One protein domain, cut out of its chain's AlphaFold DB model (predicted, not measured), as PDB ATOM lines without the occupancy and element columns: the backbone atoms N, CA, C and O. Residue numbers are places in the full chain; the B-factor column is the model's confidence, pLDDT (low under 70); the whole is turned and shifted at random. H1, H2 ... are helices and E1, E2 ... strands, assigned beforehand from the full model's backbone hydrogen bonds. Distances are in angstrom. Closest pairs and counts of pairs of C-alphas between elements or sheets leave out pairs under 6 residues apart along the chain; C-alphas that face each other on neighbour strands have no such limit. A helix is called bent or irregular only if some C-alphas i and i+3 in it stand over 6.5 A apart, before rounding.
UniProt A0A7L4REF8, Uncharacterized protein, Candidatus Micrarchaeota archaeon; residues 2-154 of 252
ATOM      1  N   GLU A   2      12.276   9.347 -17.495       51.72
ATOM      2  CA  GLU A   2      13.157   8.813 -18.537       51.72
ATOM      3  C   GLU A   2      12.757   7.356 -18.785       51.72
ATOM      4  O   GLU A   2      12.689   6.556 -17.853       51.72
ATOM      5  N   PHE A   3      12.393   7.035 -20.026       63.91
ATOM      6  CA  PHE A   3      12.097   5.666 -20.432       63.91
ATOM      7  C   PHE A   3      13.423   4.931 -20.634       63.91
ATOM      8  O   PHE A   3      14.070   5.065 -21.672       63.91
ATOM      9  N   GLU A   4      13.846   4.164 -19.632       69.75
ATOM     10  CA  GLU A   4      14.966   3.241 -19.782       69.75
ATOM     11  C   GLU A   4      14.498   2.015 -20.581       69.75
ATOM     12  O   GLU A   4      13.670   1.218 -20.132       69.75
ATOM     13  N   HIS A   5      15.002   1.879 -21.808       75.12
ATOM     14  CA  HIS A   5      14.796   0.676 -22.608       75.12
ATOM     15  C   HIS A   5      15.575  -0.487 -21.984       75.12
ATOM     16  O   HIS A   5      16.760  -0.348 -21.702       75.12
ATOM     17  N   LYS A   6      14.921  -1.645 -21.826       82.19
ATOM     18  CA  LYS A   6      15.532  -2.885 -21.303       82.19
ATOM     19  C   LYS A   6      16.525  -3.544 -22.267       82.19
ATOM     20  O   LYS A   6      17.044  -4.616 -21.964       82.19
ATOM     21  N   ASP A   7      16.742  -2.947 -23.431       85.69
ATOM     22  CA  ASP A   7      17.639  -3.494 -24.434       85.69
ATOM     23  C   ASP A   7      19.099  -3.296 -23.999       85.69
ATOM     24  O   ASP A   7      19.465  -2.192 -23.571       85.69
ATOM     25  N   PRO A   8      19.945  -4.334 -24.127       88.81
ATOM     26  CA  PRO A   8      21.360  -4.229 -23.806       88.81
ATOM     27  C   PRO A   8      22.033  -3.075 -24.552       88.81
ATOM     28  O   PRO A   8      21.815  -2.865 -25.744       88.81
ATOM     29  N   LYS A   9      22.923  -2.349 -23.869       91.25
ATOM     30  CA  LYS A   9      23.713  -1.247 -24.463       91.25
ATOM     31  C   LYS A   9      24.989  -1.724 -25.168       91.25
ATOM     32  O   LYS A   9      25.947  -0.965 -25.334       91.25
ATOM     33  N   PHE A  10      25.014  -2.992 -25.567       95.56
ATOM     34  CA  PHE A  10      26.122  -3.607 -26.278       95.56
ATOM     35  C   PHE A  10      25.616  -4.563 -27.360       95.56
ATOM     36  O   PHE A  10      24.553  -5.163 -27.232       95.56
ATOM     37  N   GLU A  11      26.425  -4.755 -28.395       96.44
ATOM     38  CA  GLU A  11      26.218  -5.778 -29.417       96.44
ATOM     39  C   GLU A  11      27.400  -6.737 -29.431       96.44
ATOM     40  O   GLU A  11      28.567  -6.337 -29.432       96.44
ATOM     41  N   LYS A  12      27.090  -8.031 -29.462       95.12
ATOM     42  CA  LYS A  12      28.089  -9.093 -29.533       95.12
ATOM     43  C   LYS A  12      28.410  -9.398 -30.994       95.12
ATOM     44  O   LYS A  12      27.537  -9.856 -31.736       95.12
ATOM     45  N   LEU A  13      29.655  -9.158 -31.412       93.38
ATOM     46  CA  LEU A  13      30.109  -9.525 -32.759       93.38
ATOM     47  C   LEU A  13      30.458 -11.011 -32.824       93.38
ATOM     48  O   LEU A  13      30.002 -11.707 -33.731       93.38
ATOM     49  N   ASP A  14      31.219 -11.489 -31.842       91.88
ATOM     50  CA  ASP A  14      31.555 -12.895 -31.622       91.88
ATOM     51  C   ASP A  14      31.761 -13.177 -30.122       91.88
ATOM     52  O   ASP A  14      31.424 -12.358 -29.270       91.88
ATOM     53  N   GLU A  15      32.271 -14.358 -29.771       91.75
ATOM     54  CA  GLU A  15      32.508 -14.754 -28.377       91.75
ATOM     55  C   GLU A  15      33.539 -13.888 -27.641       91.75
ATOM     56  O   GLU A  15      33.548 -13.875 -26.409       91.75
ATOM     57  N   HIS A  16      34.362 -13.134 -28.368       94.94
ATOM     58  CA  HIS A  16      35.535 -12.434 -27.850       94.94
ATOM     59  C   HIS A  16      35.530 -10.936 -28.148       94.94
ATOM     60  O   HIS A  16      36.482 -10.256 -27.775       94.94
ATOM     61  N   THR A  17      34.481 -10.424 -28.795       95.94
ATOM     62  CA  THR A  17      34.398  -9.037 -29.259       95.94
ATOM     63  C   THR A  17      33.010  -8.454 -29.018       95.94
ATOM     64  O   THR A  17      32.001  -8.971 -29.514       95.94
ATOM     65  N   LEU A  18      32.972  -7.322 -28.319       97.38
ATOM     66  CA  LEU A  18      31.771  -6.537 -28.054       97.38
ATOM     67  C   LEU A  18      31.908  -5.123 -28.622       97.38
ATOM     68  O   LEU A  18      32.985  -4.523 -28.628       97.38
ATOM     69  N   LEU A  19      30.779  -4.577 -29.057       97.94
ATOM     70  CA  LEU A  19      30.598  -3.157 -29.327       97.94
ATOM     71  C   LEU A  19      29.742  -2.580 -28.205       97.94
ATOM     72  O   LEU A  19      28.604  -3.010 -28.048       97.94
ATOM     73  N   LEU A  20      30.258  -1.630 -27.427       98.00
ATOM     74  CA  LEU A  20      29.450  -0.863 -26.476       98.00
ATOM     75  C   LEU A  20      29.103   0.481 -27.095       98.00
ATOM     76  O   LEU A  20      29.980   1.135 -27.657       98.00
ATOM     77  N   PHE A  21      27.850   0.895 -26.970       96.94
ATOM     78  CA  PHE A  21      27.335   2.064 -27.668       96.94
ATOM     79  C   PHE A  21      26.855   3.161 -26.717       96.94
ATOM     80  O   PHE A  21      26.306   2.890 -25.650       96.94
ATOM     81  N   ALA A  22      26.994   4.412 -27.159       96.31
ATOM     82  CA  ALA A  22      26.306   5.562 -26.583       96.31
ATOM     83  C   ALA A  22      25.718   6.458 -27.689       96.31
ATOM     84  O   ALA A  22      26.196   6.457 -28.831       96.31
ATOM     85  N   GLY A  23      24.652   7.197 -27.361       94.31
ATOM     86  CA  GLY A  23      23.962   8.102 -28.289       94.31
ATOM     87  C   GLY A  23      22.691   7.530 -28.933       94.31
ATOM     88  O   GLY A  23      21.930   6.823 -28.273       94.31
ATOM     89  N   ASP A  24      22.467   7.846 -30.211       93.56
ATOM     90  CA  ASP A  24      21.263   7.473 -30.980       93.56
ATOM     91  C   ASP A  24      21.146   5.955 -31.229       93.56
ATOM     92  O   ASP A  24      21.983   5.366 -31.908       93.56
ATOM     93  N   SER A  25      20.093   5.312 -30.714       92.56
ATOM     94  CA  SER A  25      19.918   3.852 -30.776       92.56
ATOM     95  C   SER A  25      19.675   3.288 -32.180       92.56
ATOM     96  O   SER A  25      20.063   2.148 -32.448       92.56
ATOM     97  N   LEU A  26      19.070   4.053 -33.090       93.06
ATOM     98  CA  LEU A  26      18.843   3.603 -34.466       93.06
ATOM     99  C   LEU A  26      20.168   3.553 -35.223       93.06
ATOM    100  O   LEU A  26      20.471   2.561 -35.890       93.06
ATOM    101  N   ILE A  27      20.988   4.589 -35.048       95.00
ATOM    102  CA  ILE A  27      22.327   4.651 -35.634       95.00
ATOM    103  C   ILE A  27      23.223   3.545 -35.073       95.00
ATOM    104  O   ILE A  27      23.935   2.891 -35.831       95.00
ATOM    105  N   GLN A  28      23.157   3.278 -33.766       95.25
ATOM    106  CA  GLN A  28      23.912   2.188 -33.134       95.25
ATOM    107  C   GLN A  28      23.607   0.839 -33.778       95.25
ATOM    108  O   GLN A  28      24.527   0.086 -34.108       95.25
ATOM    109  N   ARG A  29      22.320   0.549 -33.999       95.50
ATOM    110  CA  ARG A  29      21.906  -0.707 -34.619       95.50
ATOM    111  C   ARG A  29      22.425  -0.829 -36.047       95.50
ATOM    112  O   ARG A  29      22.954  -1.874 -36.424       95.50
ATOM    113  N   GLU A  30      22.333   0.249 -36.819       96.81
ATOM    114  CA  GLU A  30      22.845   0.278 -38.187       96.81
ATOM    115  C   GLU A  30      24.373   0.093 -38.239       96.81
ATOM    116  O   GLU A  30      24.873  -0.680 -39.063       96.81
ATOM    117  N   ILE A  31      25.117   0.733 -37.328       96.69
ATOM    118  CA  ILE A  31      26.564   0.531 -37.179       96.69
ATOM    119  C   ILE A  31      26.854  -0.942 -36.887       96.69
ATOM    120  O   ILE A  31      27.667  -1.549 -37.587       96.69
ATOM    121  N   ALA A  32      26.193  -1.532 -35.888       96.44
ATOM    122  CA  ALA A  32      26.410  -2.921 -35.497       96.44
ATOM    123  C   ALA A  32      26.186  -3.891 -36.665       96.44
ATOM    124  O   ALA A  32      27.047  -4.730 -36.948       96.44
ATOM    125  N   ASP A  33      25.074  -3.741 -37.388       95.94
ATOM    126  CA  ASP A  33      24.728  -4.609 -38.512       95.94
ATOM    127  C   ASP A  33      25.741  -4.469 -39.669       95.94
ATOM    128  O   ASP A  33      26.211  -5.475 -40.215       95.94
ATOM    129  N   ARG A  34      26.167  -3.244 -40.016       96.38
ATOM    130  CA  ARG A  34      27.189  -3.008 -41.058       96.38
ATOM    131  C   ARG A  34      28.568  -3.530 -40.652       96.38
ATOM    132  O   ARG A  34      29.234  -4.173 -41.470       96.38
ATOM    133  N   VAL A  35      28.988  -3.309 -39.404       95.50
ATOM    134  CA  VAL A  35      30.261  -3.825 -38.872       95.50
ATOM    135  C   VAL A  35      30.264  -5.345 -38.903       95.50
ATOM    136  O   VAL A  35      31.208  -5.934 -39.428       95.50
ATOM    137  N   LYS A  36      29.191  -5.986 -38.429       93.25
ATOM    138  CA  LYS A  36      29.031  -7.441 -38.471       93.25
ATOM    139  C   LYS A  36      29.163  -7.960 -39.903       93.25
ATOM    140  O   LYS A  36      29.996  -8.823 -40.179       93.25
ATOM    141  N   ASN A  37      28.425  -7.376 -40.844       91.69
ATOM    142  CA  ASN A  37      28.489  -7.773 -42.248       91.69
ATOM    143  C   ASN A  37      29.912  -7.659 -42.821       91.69
ATOM    144  O   ASN A  37      30.415  -8.622 -43.400       91.69
ATOM    145  N   LYS A  38      30.611  -6.539 -42.610       91.81
ATOM    146  CA  LYS A  38      31.980  -6.342 -43.119       91.81
ATOM    147  C   LYS A  38      33.026  -7.209 -42.419       91.81
ATOM    148  O   LYS A  38      33.944  -7.715 -43.067       91.81
ATOM    149  N   ALA A  39      32.900  -7.402 -41.108       89.00
ATOM    150  CA  ALA A  39      33.797  -8.249 -40.334       89.00
ATOM    151  C   ALA A  39      33.735  -9.707 -40.819       89.00
ATOM    152  O   ALA A  39      34.782 -10.328 -41.008       89.00
ATOM    153  N   PHE A  40      32.537 -10.219 -41.123       81.81
ATOM    154  CA  PHE A  40      32.341 -11.617 -41.518       81.81
ATOM    155  C   PHE A  40      32.400 -11.878 -43.037       81.81
ATOM    156  O   PHE A  40      32.764 -12.987 -43.437       81.81
ATOM    157  N   GLN A  41      32.130 -10.895 -43.906       71.69
ATOM    158  CA  GLN A  41      32.208 -11.072 -45.369       71.69
ATOM    159  C   GLN A  41      33.642 -11.284 -45.886       71.69
ATOM    160  O   GLN A  41      33.847 -12.055 -46.827       71.69
ATOM    161  N   THR A  42      34.660 -10.684 -45.256       55.34
ATOM    162  CA  THR A  42      36.064 -10.857 -45.688       55.34
ATOM    163  C   THR A  42      36.565 -12.299 -45.512       55.34
ATOM    164  O   THR A  42      37.476 -12.719 -46.219       55.34
ATOM    165  N   ALA A  43      35.950 -13.094 -44.629       51.81
ATOM    166  CA  ALA A  43      36.358 -14.479 -44.372       51.81
ATOM    167  C   ALA A  43      35.922 -15.479 -45.467       51.81
ATOM    168  O   ALA A  43      36.325 -16.646 -45.426       51.81
ATOM    169  N   SER A  44      35.096 -15.057 -46.433       45.66
ATOM    170  CA  SER A  44      34.500 -15.945 -47.447       45.66
ATOM    171  C   SER A  44      35.169 -15.883 -48.825       45.66
ATOM    172  O   SER A  44      34.848 -16.698 -49.689       45.66
ATOM    173  N   ILE A  45      36.136 -14.985 -49.047       46.28
ATOM    174  CA  ILE A  45      36.821 -14.838 -50.339       46.28
ATOM    175  C   ILE A  45      38.226 -15.468 -50.248       46.28
ATOM    176  O   ILE A  45      39.092 -14.973 -49.539       46.28
ATOM    177  N   LYS A  46      38.445 -16.551 -51.018       45.16
ATOM    178  CA  LYS A  46      39.727 -17.260 -51.285       45.16
ATOM    179  C   LYS A  46      40.290 -18.232 -50.232       45.16
ATOM    180  O   LYS A  46      41.498 -18.273 -50.019       45.16
ATOM    181  N   ILE A  47      39.488 -19.149 -49.691       51.41
ATOM    182  CA  ILE A  47      40.056 -20.404 -49.156       51.41
ATOM    183  C   ILE A  47      39.361 -21.588 -49.823       51.41
ATOM    184  O   ILE A  47      38.194 -21.876 -49.551       51.41
ATOM    185  N   SER A  48      40.092 -22.252 -50.725       55.34
ATOM    186  CA  SER A  48      39.671 -23.506 -51.356       55.34
ATOM    187  C   SER A  48      39.219 -24.513 -50.292       55.34
ATOM    188  O   SER A  48      39.814 -24.603 -49.215       55.34
ATOM    189  N   GLU A  49      38.176 -25.296 -50.577       53.91
ATOM    190  CA  GLU A  49      37.607 -26.273 -49.633       53.91
ATOM    191  C   GLU A  49      38.640 -27.260 -49.060       53.91
ATOM    192  O   GLU A  49      38.456 -27.791 -47.965       53.91
ATOM    193  N   ARG A  50      39.772 -27.452 -49.750       51.62
ATOM    194  CA  ARG A  50      40.893 -28.289 -49.306       51.62
ATOM    195  C   ARG A  50      41.678 -27.721 -48.116       51.62
ATOM    196  O   ARG A  50      42.197 -28.517 -47.339       51.62
ATOM    197  N   LEU A  51      41.749 -26.398 -47.925       54.19
ATOM    198  CA  LEU A  51      42.425 -25.805 -46.755       54.19
ATOM    199  C   LEU A  51      41.533 -25.778 -45.505       54.19
ATOM    200  O   LEU A  51      42.045 -25.894 -44.393       54.19
ATOM    201  N   LYS A  52      40.204 -25.709 -45.678       54.50
ATOM    202  CA  LYS A  52      39.226 -25.701 -44.571       54.50
ATOM    203  C   LYS A  52      39.272 -26.968 -43.705       54.50
ATOM    204  O   LYS A  52      38.836 -26.925 -42.565       54.50
ATOM    205  N   ARG A  53      39.786 -28.089 -44.236       49.84
ATOM    206  CA  ARG A  53      39.875 -29.382 -43.528       49.84
ATOM    207  C   ARG A  53      41.195 -29.617 -42.781       49.84
ATOM    208  O   ARG A  53      41.250 -30.540 -41.979       49.84
ATOM    209  N   ARG A  54      42.263 -28.852 -43.059       49.28
ATOM    210  CA  ARG A  54      43.605 -29.078 -42.464       49.28
ATOM    211  C   ARG A  54      43.954 -28.112 -41.337       49.28
ATOM    212  O   ARG A  54      44.887 -28.379 -40.590       49.28
ATOM    213  N   LEU A  55      43.215 -27.018 -41.213       46.00
ATOM    214  CA  LEU A  55      43.303 -26.137 -40.064       46.00
ATOM    215  C   LEU A  55      42.248 -26.622 -39.060       46.00
ATOM    216  O   LEU A  55      41.055 -26.592 -39.361       46.00
ATOM    217  N   ALA A  56      42.677 -27.056 -37.870       41.06
ATOM    218  CA  ALA A  56      41.842 -26.983 -36.663       41.06
ATOM    219  C   ALA A  56      41.194 -25.580 -36.591       41.06
ATOM    220  O   ALA A  56      41.718 -24.689 -37.262       41.06
ATOM    221  N   PRO A  57      40.095 -25.332 -35.849       43.22
ATOM    222  CA  PRO A  57      39.411 -24.037 -35.857       43.22
ATOM    223  C   PRO A  57      40.292 -22.940 -35.227       43.22
ATOM    224  O   PRO A  57      40.051 -22.483 -34.119       43.22
ATOM    225  N   ALA A  58      41.338 -22.523 -35.939       47.78
ATOM    226  CA  ALA A  58      42.050 -21.285 -35.751       47.78
ATOM    227  C   ALA A  58      40.977 -20.232 -35.962       47.78
ATOM    228  O   ALA A  58      40.362 -20.160 -37.033       47.78
ATOM    229  N   SER A  59      40.635 -19.572 -34.866       47.44
ATOM    230  CA  SER A  59      39.451 -18.752 -34.767       47.44
ATOM    231  C   SER A  59      39.395 -17.782 -35.949       47.44
ATOM    232  O   SER A  59      40.361 -17.105 -36.291       47.44
ATOM    233  N   LYS A  60      38.234 -17.727 -36.605       63.94
ATOM    234  CA  LYS A  60      37.883 -16.752 -37.651       63.94
ATOM    235  C   LYS A  60      37.804 -15.310 -37.109       63.94
ATOM    236  O   LYS A  60      37.131 -14.471 -37.698       63.94
ATOM    237  N   ILE A  61      38.424 -15.047 -35.964       65.31
ATOM    238  CA  ILE A  61      38.314 -13.802 -35.222       65.31
ATOM    239  C   ILE A  61      39.360 -12.866 -35.806       65.31
ATOM    240  O   ILE A  61      40.561 -13.136 -35.748       65.31
ATOM    241  N   LYS A  62      38.893 -11.786 -36.432       83.75
ATOM    242  CA  LYS A  62      39.792 -10.715 -36.850       83.75
ATOM    243  C   LYS A  62      40.419 -10.094 -35.598       83.75
ATOM    244  O   LYS A  62      39.722  -9.960 -34.595       83.75
ATOM    245  N   PRO A  63      41.694  -9.681 -35.646       92.81
ATOM    246  CA  PRO A  63      42.290  -8.910 -34.564       92.81
ATOM    247  C   PRO A  63      41.422  -7.703 -34.183       92.81
ATOM    248  O   PRO A  63      40.844  -7.055 -35.063       92.81
ATOM    249  N   ILE A  64      41.372  -7.344 -32.899       95.62
ATOM    250  CA  ILE A  64      40.445  -6.305 -32.416       95.62
ATOM    251  C   ILE A  64      40.729  -4.950 -33.076       95.62
ATOM    252  O   ILE A  64      39.804  -4.214 -33.417       95.62
ATOM    253  N   HIS A  65      41.996  -4.641 -33.359       95.81
ATOM    254  CA  HIS A  65      42.366  -3.420 -34.077       95.81
ATOM    255  C   HIS A  65      41.813  -3.362 -35.516       95.81
ATOM    256  O   HIS A  65      41.520  -2.273 -36.012       95.81
ATOM    257  N   GLU A  66      41.645  -4.506 -36.193       95.12
ATOM    258  CA  GLU A  66      41.001  -4.552 -37.510       95.12
ATOM    259  C   GLU A  66      39.498  -4.313 -37.392       95.12
ATOM    260  O   GLU A  66      38.940  -3.573 -38.200       95.12
ATOM    261  N   ILE A  67      38.848  -4.883 -36.370       96.00
ATOM    262  CA  ILE A  67      37.440  -4.593 -36.071       96.00
ATOM    263  C   ILE A  67      37.261  -3.104 -35.774       96.00
ATOM    264  O   ILE A  67      36.383  -2.476 -36.352       96.00
ATOM    265  N   ALA A  68      38.136  -2.507 -34.963       97.25
ATOM    266  CA  ALA A  68      38.106  -1.078 -34.665       97.25
ATOM    267  C   ALA A  68      38.238  -0.210 -35.924       97.25
ATOM    268  O   ALA A  68      37.525   0.783 -36.063       97.25
ATOM    269  N   LYS A  69      39.107  -0.599 -36.866       96.44
ATOM    270  CA  LYS A  69      39.225   0.076 -38.163       96.44
ATOM    271  C   LYS A  69      37.942  -0.053 -38.990       96.44
ATOM    272  O   LYS A  69      37.438   0.953 -39.463       96.44
ATOM    273  N   ILE A  70      37.386  -1.261 -39.104       96.00
ATOM    274  CA  ILE A  70      36.117  -1.494 -39.815       96.00
ATOM    275  C   ILE A  70      34.993  -0.648 -39.205       96.00
ATOM    276  O   ILE A  70      34.206  -0.060 -39.942       96.00
ATOM    277  N   THR A  71      34.925  -0.562 -37.876       96.94
ATOM    278  CA  THR A  71      33.960   0.288 -37.173       96.94
ATOM    279  C   THR A  71      34.151   1.761 -37.530       96.94
ATOM    280  O   THR A  71      33.169   2.425 -37.851       96.94
ATOM    281  N   ALA A  72      35.387   2.272 -37.546       97.25
ATOM    282  CA  ALA A  72      35.671   3.651 -37.956       97.25
ATOM    283  C   ALA A  72      35.274   3.932 -39.419       97.25
ATOM    284  O   ALA A  72      34.640   4.952 -39.691       97.25
ATOM    285  N   ASP A  73      35.566   3.004 -40.336       96.19
ATOM    286  CA  ASP A  73      35.164   3.098 -41.746       96.19
ATOM    287  C   ASP A  73      33.625   3.142 -41.881       96.19
ATOM    288  O   ASP A  73      33.079   3.938 -42.640       96.19
ATOM    289  N   VAL A  74      32.898   2.321 -41.108       96.62
ATOM    290  CA  VAL A  74      31.420   2.322 -41.088       96.62
ATOM    291  C   VAL A  74      30.855   3.641 -40.554       96.62
ATOM    292  O   VAL A  74      29.882   4.149 -41.111       96.62
ATOM    293  N   PHE A  75      31.452   4.216 -39.506       96.12
ATOM    294  CA  PHE A  75      31.058   5.532 -38.990       96.12
ATOM    295  C   PHE A  75      31.205   6.628 -40.048       96.12
ATOM    296  O   PHE A  75      30.318   7.468 -40.199       96.12
ATOM    297  N   GLU A  76      32.315   6.621 -40.786       95.12
ATOM    298  CA  GLU A  76      32.558   7.592 -41.850       95.12
ATOM    299  C   GLU A  76      31.540   7.448 -42.983       95.12
ATOM    300  O   GLU A  76      30.926   8.438 -43.373       95.12
ATOM    301  N   GLU A  77      31.294   6.225 -43.457       95.75
ATOM    302  CA  GLU A  77      30.296   5.963 -44.500       95.75
ATOM    303  C   GLU A  77      28.905   6.461 -44.105       95.75
ATOM    304  O   GLU A  77      28.276   7.195 -44.865       95.75
ATOM    305  N   LEU A  78      28.444   6.125 -42.897       96.44
ATOM    306  CA  LEU A  78      27.140   6.567 -42.400       96.44
ATOM    307  C   LEU A  78      27.053   8.088 -42.280       96.44
ATOM    308  O   LEU A  78      26.032   8.685 -42.627       96.44
ATOM    309  N   ARG A  79      28.131   8.733 -41.824       95.25
ATOM    310  CA  ARG A  79      28.190  10.192 -41.731       95.25
ATOM    311  C   ARG A  79      28.113  10.833 -43.115       95.25
ATOM    312  O   ARG A  79      27.350  11.780 -43.289       95.25
ATOM    313  N   LEU A  80      28.855  10.316 -44.094       95.12
ATOM    314  CA  LEU A  80      28.814  10.812 -45.471       95.12
ATOM    315  C   LEU A  80      27.441  10.589 -46.115       95.12
ATOM    316  O   LEU A  80      26.919  11.499 -46.752       95.12
ATOM    317  N   GLU A  81      26.812   9.432 -45.899       95.94
ATOM    318  CA  GLU A  81      25.449   9.161 -46.369       95.94
ATOM    319  C   GLU A  81      24.423  10.126 -45.765       95.94
ATOM    320  O   GLU A  81      23.524  10.589 -46.469       95.94
ATOM    321  N   LYS A  82      24.548  10.441 -44.469       95.50
ATOM    322  CA  LYS A  82      23.694  11.425 -43.796       95.50
ATOM    323  C   LYS A  82      23.876  12.816 -44.400       95.50
ATOM    324  O   LYS A  82      22.891  13.444 -44.775       95.50
ATOM    325  N   ILE A  83      25.124  13.264 -44.545       95.81
ATOM    326  CA  ILE A  83      25.471  14.558 -45.147       95.81
ATOM    327  C   ILE A  83      24.893  14.674 -46.563       95.81
ATOM    328  O   ILE A  83      24.223  15.657 -46.886       95.81
ATOM    329  N   GLU A  84      25.115  13.650 -47.390       97.19
ATOM    330  CA  GLU A  84      24.614  13.563 -48.762       97.19
ATOM    331  C   GLU A  84      23.087  13.710 -48.795       97.19
ATOM    332  O   GLU A  84      22.555  14.559 -49.513       97.19
ATOM    333  N   LYS A  85      22.371  12.936 -47.971       96.06
ATOM    334  CA  LYS A  85      20.902  12.942 -47.925       96.06
ATOM    335  C   LYS A  85      20.330  14.259 -47.409       96.06
ATOM    336  O   LYS A  85      19.394  14.778 -48.010       96.06
ATOM    337  N   GLU A  86      20.861  14.789 -46.311       95.31
ATOM    338  CA  GLU A  86      20.281  15.949 -45.623       95.31
ATOM    339  C   GLU A  86      20.608  17.270 -46.330       95.31
ATOM    340  O   GLU A  86      19.728  18.122 -46.504       95.31
ATOM    341  N   TYR A  87      21.849  17.446 -46.786       95.12
ATOM    342  CA  TYR A  87      22.322  18.744 -47.269       95.12
ATOM    343  C   TYR A  87      22.419  18.835 -48.794       95.12
ATOM    344  O   TYR A  87      22.125  19.898 -49.349       95.12
ATOM    345  N   PHE A  88      22.766  17.751 -49.486       95.69
ATOM    346  CA  PHE A  88      23.020  17.789 -50.929       95.69
ATOM    347  C   PHE A  88      21.803  17.336 -51.745       95.69
ATOM    348  O   PHE A  88      21.267  18.118 -52.538       95.69
ATOM    349  N   LEU A  89      21.279  16.133 -51.493       94.19
ATOM    350  CA  LEU A  89      20.174  15.565 -52.273       94.19
ATOM    351  C   LEU A  89      18.872  16.363 -52.141       94.19
ATOM    352  O   LEU A  89      18.122  16.473 -53.113       94.19
ATOM    353  N   THR A  90      18.633  17.013 -50.997       92.12
ATOM    354  CA  THR A  90      17.513  17.959 -50.814       92.12
ATOM    355  C   THR A  90      17.551  19.131 -51.800       92.12
ATOM    356  O   THR A  90      16.516  19.719 -52.111       92.12
ATOM    357  N   ARG A  91      18.732  19.440 -52.343       91.50
ATOM    358  CA  ARG A  91      18.984  20.492 -53.338       91.50
ATOM    359  C   ARG A  91      19.212  19.937 -54.746       91.50
ATOM    360  O   ARG A  91      19.567  20.700 -55.640       91.50
ATOM    361  N   LYS A  92      18.975  18.635 -54.959       95.25
ATOM    362  CA  LYS A  92      19.170  17.925 -56.239       95.25
ATOM    363  C   LYS A  92      20.604  18.013 -56.777       95.25
ATOM    364  O   LYS A  92      20.810  18.040 -57.988       95.25
ATOM    365  N   ILE A  93      21.575  18.073 -55.874       95.38
ATOM    366  CA  ILE A  93      23.002  17.981 -56.184       95.38
ATOM    367  C   ILE A  93      23.621  16.881 -55.327       95.38
ATOM    368  O   ILE A  93      23.090  16.583 -54.261       95.38
ATOM    369  N   SER A  94      24.730  16.294 -55.762       96.81
ATOM    370  CA  SER A  94      25.539  15.429 -54.891       96.81
ATOM    371  C   SER A  94      26.688  16.190 -54.239       96.81
ATOM    372  O   SER A  94      27.127  17.231 -54.740       96.81
ATOM    373  N   MET A  95      27.239  15.648 -53.153       95.62
ATOM    374  CA  MET A  95      28.460  16.169 -52.535       95.62
ATOM    375  C   MET A  95      29.631  16.177 -53.532       95.62
ATOM    376  O   MET A  95      30.427  17.118 -53.554       95.62
ATOM    377  N   ASN A  96      29.722  15.166 -54.406       95.88
ATOM    378  CA  ASN A  96      30.751  15.115 -55.448       95.88
ATOM    379  C   ASN A  96      30.602  16.262 -56.454       95.88
ATOM    380  O   ASN A  96      31.576  16.953 -56.749       95.88
ATOM    381  N   GLU A  97      29.385  16.497 -56.940       95.81
ATOM    382  CA  GLU A  97      29.099  17.606 -57.850       95.81
ATOM    383  C   GLU A  97      29.385  18.966 -57.192       95.81
ATOM    384  O   GLU A  97      29.927  19.876 -57.821       95.81
ATOM    385  N   PHE A  98      29.045  19.108 -55.908       95.75
ATOM    386  CA  PHE A  98      29.271  20.338 -55.160       95.75
ATOM    387  C   PHE A  98      30.759  20.672 -55.026       95.75
ATOM    388  O   PHE A  98      31.175  21.761 -55.429       95.75
ATOM    389  N   TYR A  99      31.560  19.737 -54.506       94.62
ATOM    390  CA  TYR A  99      32.970  19.987 -54.204       94.62
ATOM    391  C   TYR A  99      33.907  19.745 -55.390       94.62
ATOM    392  O   TYR A  99      34.784  20.567 -55.646       94.62
ATOM    393  N   ARG A 100      33.765  18.623 -56.111       93.06
ATOM    394  CA  ARG A 100      34.737  18.218 -57.146       93.06
ATOM    395  C   ARG A 100      34.437  18.807 -58.511       93.06
ATOM    396  O   ARG A 100      35.356  19.219 -59.208       93.06
ATOM    397  N   GLU A 101      33.166  18.863 -58.888       94.44
ATOM    398  CA  GLU A 101      32.754  19.429 -60.182       94.44
ATOM    399  C   GLU A 101      32.604  20.958 -60.124       94.44
ATOM    400  O   GLU A 101      32.234  21.599 -61.106       94.44
ATOM    401  N   GLY A 102      32.914  21.563 -58.973       91.62
ATOM    402  CA  GLY A 102      32.973  23.008 -58.803       91.62
ATOM    403  C   GLY A 102      31.609  23.692 -58.761       91.62
ATOM    404  O   GLY A 102      31.568  24.922 -58.861       91.62
ATOM    405  N   LYS A 103      30.497  22.951 -58.581       92.38
ATOM    406  CA  LYS A 103      29.169  23.576 -58.451       92.38
ATOM    407  C   LYS A 103      29.119  24.548 -57.277       92.38
ATOM    408  O   LYS A 103      28.377  25.511 -57.375       92.38
ATOM    409  N   ILE A 104      29.943  24.390 -56.237       94.19
ATOM    410  CA  ILE A 104      30.077  25.362 -55.138       94.19
ATOM    411  C   ILE A 104      30.254  26.817 -55.620       94.19
ATOM    412  O   ILE A 104      29.652  27.722 -55.048       94.19
ATOM    413  N   ASN A 105      30.984  27.044 -56.719       94.19
ATOM    414  CA  ASN A 105      31.227  28.379 -57.283       94.19
ATOM    415  C   ASN A 105      30.012  28.963 -58.023       94.19
ATOM    416  O   ASN A 105      30.009  30.138 -58.382       94.19
ATOM    417  N   GLN A 106      28.993  28.142 -58.284       94.06
ATOM    418  CA  GLN A 106      27.745  28.544 -58.935       94.06
ATOM    419  C   GLN A 106      26.688  28.987 -57.912       94.06
ATOM    420  O   GLN A 106      25.680  29.585 -58.286       94.06
ATOM    421  N   PHE A 107      26.899  28.702 -56.624       92.94
ATOM    422  CA  PHE A 107      26.006  29.120 -55.549       92.94
ATOM    423  C   PHE A 107      26.381  30.521 -55.048       92.94
ATOM    424  O   PHE A 107      27.554  30.897 -55.068       92.94
ATOM    425  N   PRO A 108      25.415  31.290 -54.510       96.38
ATOM    426  CA  PRO A 108      25.740  32.466 -53.714       96.38
ATOM    427  C   PRO A 108      26.703  32.090 -52.581       96.38
ATOM    428  O   PRO A 108      26.451  31.122 -51.861       96.38
ATOM    429  N   ALA A 109      27.772  32.870 -52.389       95.81
ATOM    430  CA  ALA A 109      28.850  32.548 -51.445       95.81
ATOM    431  C   ALA A 109      28.348  32.237 -50.022       95.81
ATOM    432  O   ALA A 109      28.844  31.326 -49.365       95.81
ATOM    433  N   GLN A 110      27.313  32.950 -49.571       96.56
ATOM    434  CA  GLN A 110      26.676  32.723 -48.271       96.56
ATOM    435  C   GLN A 110      26.028  31.334 -48.178       96.56
ATOM    436  O   GLN A 110      26.178  30.651 -47.171       96.56
ATOM    437  N   LEU A 111      25.339  30.891 -49.232       94.06
ATOM    438  CA  LEU A 111      24.694  29.580 -49.261       94.06
ATOM    439  C   LEU A 111      25.730  28.455 -49.358       94.06
ATOM    440  O   LEU A 111      25.603  27.456 -48.655       94.06
ATOM    441  N   ALA A 112      26.769  28.640 -50.176       95.50
ATOM    442  CA  ALA A 112      27.888  27.707 -50.263       95.50
ATOM    443  C   ALA A 112      28.566  27.507 -48.897       95.50
ATOM    444  O   ALA A 112      28.746  26.371 -48.463       95.50
ATOM    445  N   ALA A 113      28.860  28.604 -48.189       95.94
ATOM    446  CA  ALA A 113      29.464  28.567 -46.861       95.94
ATOM    447  C   ALA A 113      28.567  27.881 -45.818       95.94
ATOM    448  O   ALA A 113      29.060  27.119 -44.992       95.94
ATOM    449  N   VAL A 114      27.247  28.106 -45.861       95.81
ATOM    450  CA  VAL A 114      26.304  27.435 -44.949       95.81
ATOM    451  C   VAL A 114      26.268  25.927 -45.192       95.81
ATOM    452  O   VAL A 114      26.325  25.169 -44.228       95.81
ATOM    453  N   ILE A 115      26.198  25.483 -46.451       94.38
ATOM    454  CA  ILE A 115      26.189  24.049 -46.791       94.38
ATOM    455  C   ILE A 115      27.499  23.386 -46.351       94.38
ATOM    456  O   ILE A 115      27.468  22.306 -45.760       94.38
ATOM    457  N   ASP A 116      28.634  24.042 -46.597       95.19
ATOM    458  CA  ASP A 116      29.945  23.537 -46.192       95.19
ATOM    459  C   ASP A 116      30.055  23.421 -44.664       95.19
ATOM    460  O   ASP A 116      30.368  22.352 -44.141       95.19
ATOM    461  N   GLN A 117      29.677  24.473 -43.932       95.62
ATOM    462  CA  GLN A 117      29.679  24.464 -42.470       95.62
ATOM    463  C   GLN A 117      28.763  23.372 -41.903       95.62
ATOM    464  O   GLN A 117      29.166  22.641 -40.998       95.62
ATOM    465  N   GLN A 118      27.546  23.234 -42.436       94.81
ATOM    466  CA  GLN A 118      26.598  22.204 -42.007       94.81
ATOM    467  C   GLN A 118      27.163  20.801 -42.231       94.81
ATOM    468  O   GLN A 118      27.137  19.984 -41.311       94.81
ATOM    469  N   SER A 119      27.760  20.558 -43.402       93.62
ATOM    470  CA  SER A 119      28.408  19.287 -43.743       93.62
ATOM    471  C   SER A 119      29.572  18.969 -42.798       93.62
ATOM    472  O   SER A 119      29.719  17.834 -42.343       93.62
ATOM    473  N   GLN A 120      30.373  19.972 -42.430       92.19
ATOM    474  CA  GLN A 120      31.474  19.804 -41.478       92.19
ATOM    475  C   GLN A 120      30.977  19.479 -40.065       92.19
ATOM    476  O   GLN A 120      31.528  18.589 -39.414       92.19
ATOM    477  N   THR A 121      29.925  20.157 -39.598       93.38
ATOM    478  CA  THR A 121      29.358  19.960 -38.251       93.38
ATOM    479  C   THR A 121      28.401  18.778 -38.134       93.38
ATOM    480  O   THR A 121      27.964  18.463 -37.029       93.38
ATOM    481  N   ALA A 122      28.071  18.122 -39.249       93.38
ATOM    482  CA  ALA A 122      27.167  16.986 -39.265       93.38
ATOM    483  C   ALA A 122      27.681  15.861 -38.358       93.38
ATOM    484  O   ALA A 122      28.805  15.366 -38.510       93.38
ATOM    485  N   SER A 123      26.815  15.473 -37.429       93.69
ATOM    486  CA  SER A 123      27.072  14.523 -36.356       93.69
ATOM    487  C   SER A 123      26.095  13.357 -36.476       93.69
ATOM    488  O   SER A 123      24.916  13.542 -36.806       93.69
ATOM    489  N   LEU A 124      26.587  12.145 -36.235       95.19
ATOM    490  CA  LEU A 124      25.752  10.963 -36.059       95.19
ATOM    491  C   LEU A 124      25.190  10.893 -34.635       95.19
ATOM    492  O   LEU A 124      24.224  10.173 -34.410       95.19
ATOM    493  N   GLY A 125      25.767  11.645 -33.692       94.31
ATOM    494  CA  GLY A 125      25.334  11.654 -32.301       94.31
ATOM    495  C   GLY A 125      25.552  10.301 -31.633       94.31
ATOM    496  O   GLY A 125      24.751   9.904 -30.791       94.31
ATOM    497  N   SER A 126      26.590   9.566 -32.045       95.00
ATOM    498  CA  SER A 126      26.911   8.247 -31.508       95.00
ATOM    499  C   SER A 126      28.416   8.025 -31.404       95.00
ATOM    500  O   SER A 126      29.218   8.582 -32.158       95.00
ATOM    501  N   GLU A 127      28.793   7.191 -30.445       96.94
ATOM    502  CA  GLU A 127      30.156   6.745 -30.206       96.94
ATOM    503  C   GLU A 127      30.164   5.292 -29.729       96.94
ATOM    504  O   GLU A 127      29.156   4.772 -29.236       96.94
ATOM    505  N   VAL A 128      31.306   4.632 -29.917       97.94
ATOM    506  CA  VAL A 128      31.473   3.198 -29.693       97.94
ATOM    507  C   VAL A 128      32.772   2.897 -28.967       97.94
ATOM    508  O   VAL A 128      33.834   3.420 -29.310       97.94
ATOM    509  N   LEU A 129      32.698   1.962 -28.023       98.50
ATOM    510  CA  LEU A 129      33.852   1.191 -27.582       98.50
ATOM    511  C   LEU A 129      33.858  -0.160 -28.295       98.50
ATOM    512  O   LEU A 129      32.931  -0.950 -28.138       98.50
ATOM    513  N   VAL A 130      34.913  -0.442 -29.051       98.25
ATOM    514  CA  VAL A 130      35.217  -1.794 -29.529       98.25
ATOM    515  C   VAL A 130      36.114  -2.435 -28.479       98.25
ATOM    516  O   VAL A 130      37.243  -1.983 -28.268       98.25
ATOM    517  N   THR A 131      35.615  -3.469 -27.810       98.00
ATOM    518  CA  THR A 131      36.360  -4.189 -26.775       98.00
ATOM    519  C   THR A 131      36.439  -5.666 -27.102       98.00
ATOM    520  O   THR A 131      35.538  -6.238 -27.715       98.00
ATOM    521  N   GLY A 132      37.537  -6.303 -26.710       97.06
ATOM    522  CA  GLY A 132      37.680  -7.731 -26.932       97.06
ATOM    523  C   GLY A 132      39.022  -8.292 -26.514       97.06
ATOM    524  O   GLY A 132      39.880  -7.572 -26.001       97.06
ATOM    525  N   VAL A 133      39.192  -9.592 -26.737       95.56
ATOM    526  CA  VAL A 133      40.438 -10.312 -26.474       95.56
ATOM    527  C   VAL A 133      40.869 -11.035 -27.743       95.56
ATOM    528  O   VAL A 133      40.118 -11.844 -28.280       95.56
ATOM    529  N   ASP A 134      42.089 -10.773 -28.204       94.06
ATOM    530  CA  ASP A 134      42.716 -11.529 -29.289       94.06
ATOM    531  C   ASP A 134      44.061 -12.139 -28.854       94.06
ATOM    532  O   ASP A 134      44.429 -12.126 -27.679       94.06
ATOM    533  N   SER A 135      44.803 -12.721 -29.801       91.56
ATOM    534  CA  SER A 135      46.119 -13.337 -29.558       91.56
ATOM    535  C   SER A 135      47.164 -12.421 -28.896       91.56
ATOM    536  O   SER A 135      48.152 -12.921 -28.363       91.56
ATOM    537  N   ARG A 136      46.979 -11.097 -28.951       92.25
ATOM    538  CA  ARG A 136      47.870 -10.079 -28.376       92.25
ATOM    539  C   ARG A 136      47.408  -9.602 -26.999       92.25
ATOM    540  O   ARG A 136      48.164  -8.892 -26.340       92.25
ATOM    541  N   GLY A 137      46.218 -10.002 -26.556       94.00
ATOM    542  CA  GLY A 137      45.661  -9.661 -25.252       94.00
ATOM    543  C   GLY A 137      44.318  -8.945 -25.341       94.00
ATOM    544  O   GLY A 137      43.570  -9.092 -26.305       94.00
ATOM    545  N   SER A 138      43.988  -8.216 -24.276       95.38
ATOM    546  CA  SER A 138      42.761  -7.427 -24.166       95.38
ATOM    547  C   SER A 138      42.919  -6.062 -24.825       95.38
ATOM    548  O   SER A 138      43.930  -5.393 -24.605       95.38
ATOM    549  N   HIS A 139      41.885  -5.627 -25.537       97.56
ATOM    550  CA  HIS A 139      41.892  -4.384 -26.293       97.56
ATOM    551  C   HIS A 139      40.682  -3.506 -25.975       97.56
ATOM    552  O   HIS A 139      39.563  -4.007 -25.834       97.56
ATOM    553  N   ILE A 140      40.908  -2.192 -25.912       98.00
ATOM    554  CA  ILE A 140      39.855  -1.174 -25.799       98.00
ATOM    555  C   ILE A 140      40.116  -0.094 -26.846       98.00
ATOM    556  O   ILE A 140      41.109   0.630 -26.780       98.00
ATOM    557  N   HIS A 141      39.203   0.042 -27.801       98.50
ATOM    558  CA  HIS A 141      39.252   1.076 -28.826       98.50
ATOM    559  C   HIS A 141      38.040   1.992 -28.728       98.50
ATOM    560  O   HIS A 141      36.909   1.523 -28.684       98.50
ATOM    561  N   TYR A 142      38.279   3.297 -28.748       98.38
ATOM    562  CA  TYR A 142      37.251   4.325 -28.858       98.38
ATOM    563  C   TYR A 142      37.107   4.776 -30.304       98.38
ATOM    564  O   TYR A 142      38.099   5.180 -30.926       98.38
ATOM    565  N   ILE A 143      35.872   4.740 -30.796       98.00
ATOM    566  CA  ILE A 143      35.498   5.217 -32.118       98.00
ATOM    567  C   ILE A 143      34.358   6.225 -32.012       98.00
ATOM    568  O   ILE A 143      33.409   6.035 -31.254       98.00
ATOM    569  N   ASN A 144      34.442   7.288 -32.809       94.38
ATOM    570  CA  ASN A 144      33.361   8.250 -32.976       94.38
ATOM    571  C   ASN A 144      33.188   8.669 -34.442       94.38
ATOM    572  O   ASN A 144      33.990   8.341 -35.318       94.38
ATOM    573  N   GLU A 145      32.157   9.469 -34.684       86.50
ATOM    574  CA  GLU A 145      31.769  10.035 -35.983       86.50
ATOM    575  C   GLU A 145      32.835  10.856 -36.721       86.50
ATOM    576  O   GLU A 145      32.692  11.112 -37.915       86.50
ATOM    577  N   ARG A 146      33.916  11.266 -36.051       85.56
ATOM    578  CA  ARG A 146      35.033  11.988 -36.680       85.56
ATOM    579  C   ARG A 146      36.120  11.045 -37.187       85.56
ATOM    580  O   ARG A 146      37.268  11.463 -37.309       85.56
ATOM    581  N   HIS A 147      35.779   9.773 -37.407       84.81
ATOM    582  CA  HIS A 147      36.720   8.719 -37.786       84.81
ATOM    583  C   HIS A 147      37.902   8.612 -36.800       84.81
ATOM    584  O   HIS A 147      39.029   8.253 -37.143       84.81
ATOM    585  N   THR A 148      37.669   8.963 -35.531       89.31
ATOM    586  CA  THR A 148      38.694   8.805 -34.498       89.31
ATOM    587  C   THR A 148      38.799   7.322 -34.168       89.31
ATOM    588  O   THR A 148      37.783   6.700 -33.901       89.31
ATOM    589  N   ASN A 149      40.008   6.761 -34.142       94.69
ATOM    590  CA  ASN A 149      40.277   5.435 -33.585       94.69
ATOM    591  C   ASN A 149      41.400   5.569 -32.554       94.69
ATOM    592  O   ASN A 149      42.569   5.723 -32.911       94.69
ATOM    593  N   ARG A 150      41.039   5.576 -31.269       97.31
ATOM    594  CA  ARG A 150      41.994   5.691 -30.158       97.31
ATOM    595  C   ARG A 150      42.067   4.381 -29.395       97.31
ATOM    596  O   ARG A 150      41.050   3.882 -28.933       97.31
ATOM    597  N   ASN A 151      43.277   3.859 -29.241       97.00
ATOM    598  CA  ASN A 151      43.555   2.671 -28.444       97.00
ATOM    599  C   ASN A 151      43.831   3.067 -26.983       97.00
ATOM    600  O   ASN A 151      44.598   3.997 -26.721       97.00
ATOM    601  N   PHE A 152      43.208   2.350 -26.050       97.31
ATOM    602  CA  PHE A 152      43.289   2.580 -24.608       97.31
ATOM    603  C   PHE A 152      43.994   1.445 -23.861       97.31
ATOM    604  O   PHE A 152      43.964   1.428 -22.635       97.31
ATOM    605  N   ASP A 153      44.688   0.536 -24.546       95.50
ATOM    606  CA  ASP A 153      45.296  -0.656 -23.935       95.50
ATOM    607  C   ASP A 153      46.333  -0.292 -22.863       95.50
ATOM    608  O   ASP A 153      46.455  -0.969 -21.845       95.50
ATOM    609  N   ARG A 154      47.060   0.819 -23.058       93.69
ATOM    610  CA  ARG A 154      48.049   1.308 -22.080       93.69
ATOM    611  C   ARG A 154      47.409   1.893 -20.822       93.69
ATOM    612  O   ARG A 154      48.014   1.813 -19.759       93.69
TER     613      ARG A 154
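Overview. This is residues 2 to 154 of the 252 residues of an uncharacterized protein of Candidatus Micrarchaeota archaeon (UniProt A0A7L4REF8). A twisted sheet of five strands has two helices, H1 and H2, over one face and no named helix on the other; long H2 runs on past the sheet to a small head of H3, H4 and H5. Residues 44 to 58 stick out as a loop far from that head. The printed part has 153 residues, with the order E1 E2 H1 H2 H3 H4 H5 E3 E4 E5; the sheet's order is E1 E2 E3 E4 E5, all antiparallel. The class is mixed, helices and strands. The whole is loose, with a radius of gyration of the C-alphas of 19.5 A and spans of 64 by 47 by 31 A.

Arrangement. Begin at edge strand E1, residues 10 to 14, which forms a hairpin with E2, residues 17 to 23: N 11 and O 19 are 2.8 A apart. E3, residues 126 to 134, is E2's other neighbour, with N 20 and O 129 at 2.8 A. E3, E4, residues 137 to 144, and E5, residues 148 to 151, form a meander, each strand the antiparallel neighbour of the one before; look at N 130 and O 141, 2.8 A, and N 142 and O 150, 2.8 A. H1, residues 25 to 44, is on the sheet at a height of 8.1 A. H2, residues 64 to 91, is on the same face at 10.1 A, over E3 and E4; these make two layers. H1 and H2 touch, closest at C-alphas 35 and 71, 5.8 A, with a steep tilt of 55 degrees, opposite ways. H2 and H5, residues 109 to 121, touch at C-alphas 83 and 119, 5.7 A. H2 and H3, residues 95 to 99, only just touch, with 3 pairs of C-alphas within 8 A, the closest 88 and 95, 5.9 A. H4, residues 103 to 106, is close to H3 but not clearly touching, C-alphas 98 and 104 being 5.1 A apart. Every O i to N i+4 pair is within hydrogen-bond range in H3 and H5, against 13 of 16 in H1 and 21 of 24 in H2; H4 is too short for one.

Along the chain. Find C-alpha 10, where E1 begins, at (26.122, -3.607, -26.278). H1 spans 29.7 A. H2 runs 40.2 A from C-alpha 64 at (40.445, -6.305, -32.416), with a kink of 34 degrees near residue 85; it is only just irregular, C-alphas 86 and 89 being 6.7 A apart. E3 spans 25.4 A, and E5 ends at C-alpha 151, (43.555, 2.671, -28.444).

Size, cuts and confidence. The C-alphas of Arg 54 and Pro 108, the two farthest apart, are 65.1 A from each other. The printed part has no cut, and H1 to H2 is the long link. Residues 2 to 4 and 42 to 61 have pLDDT under 70.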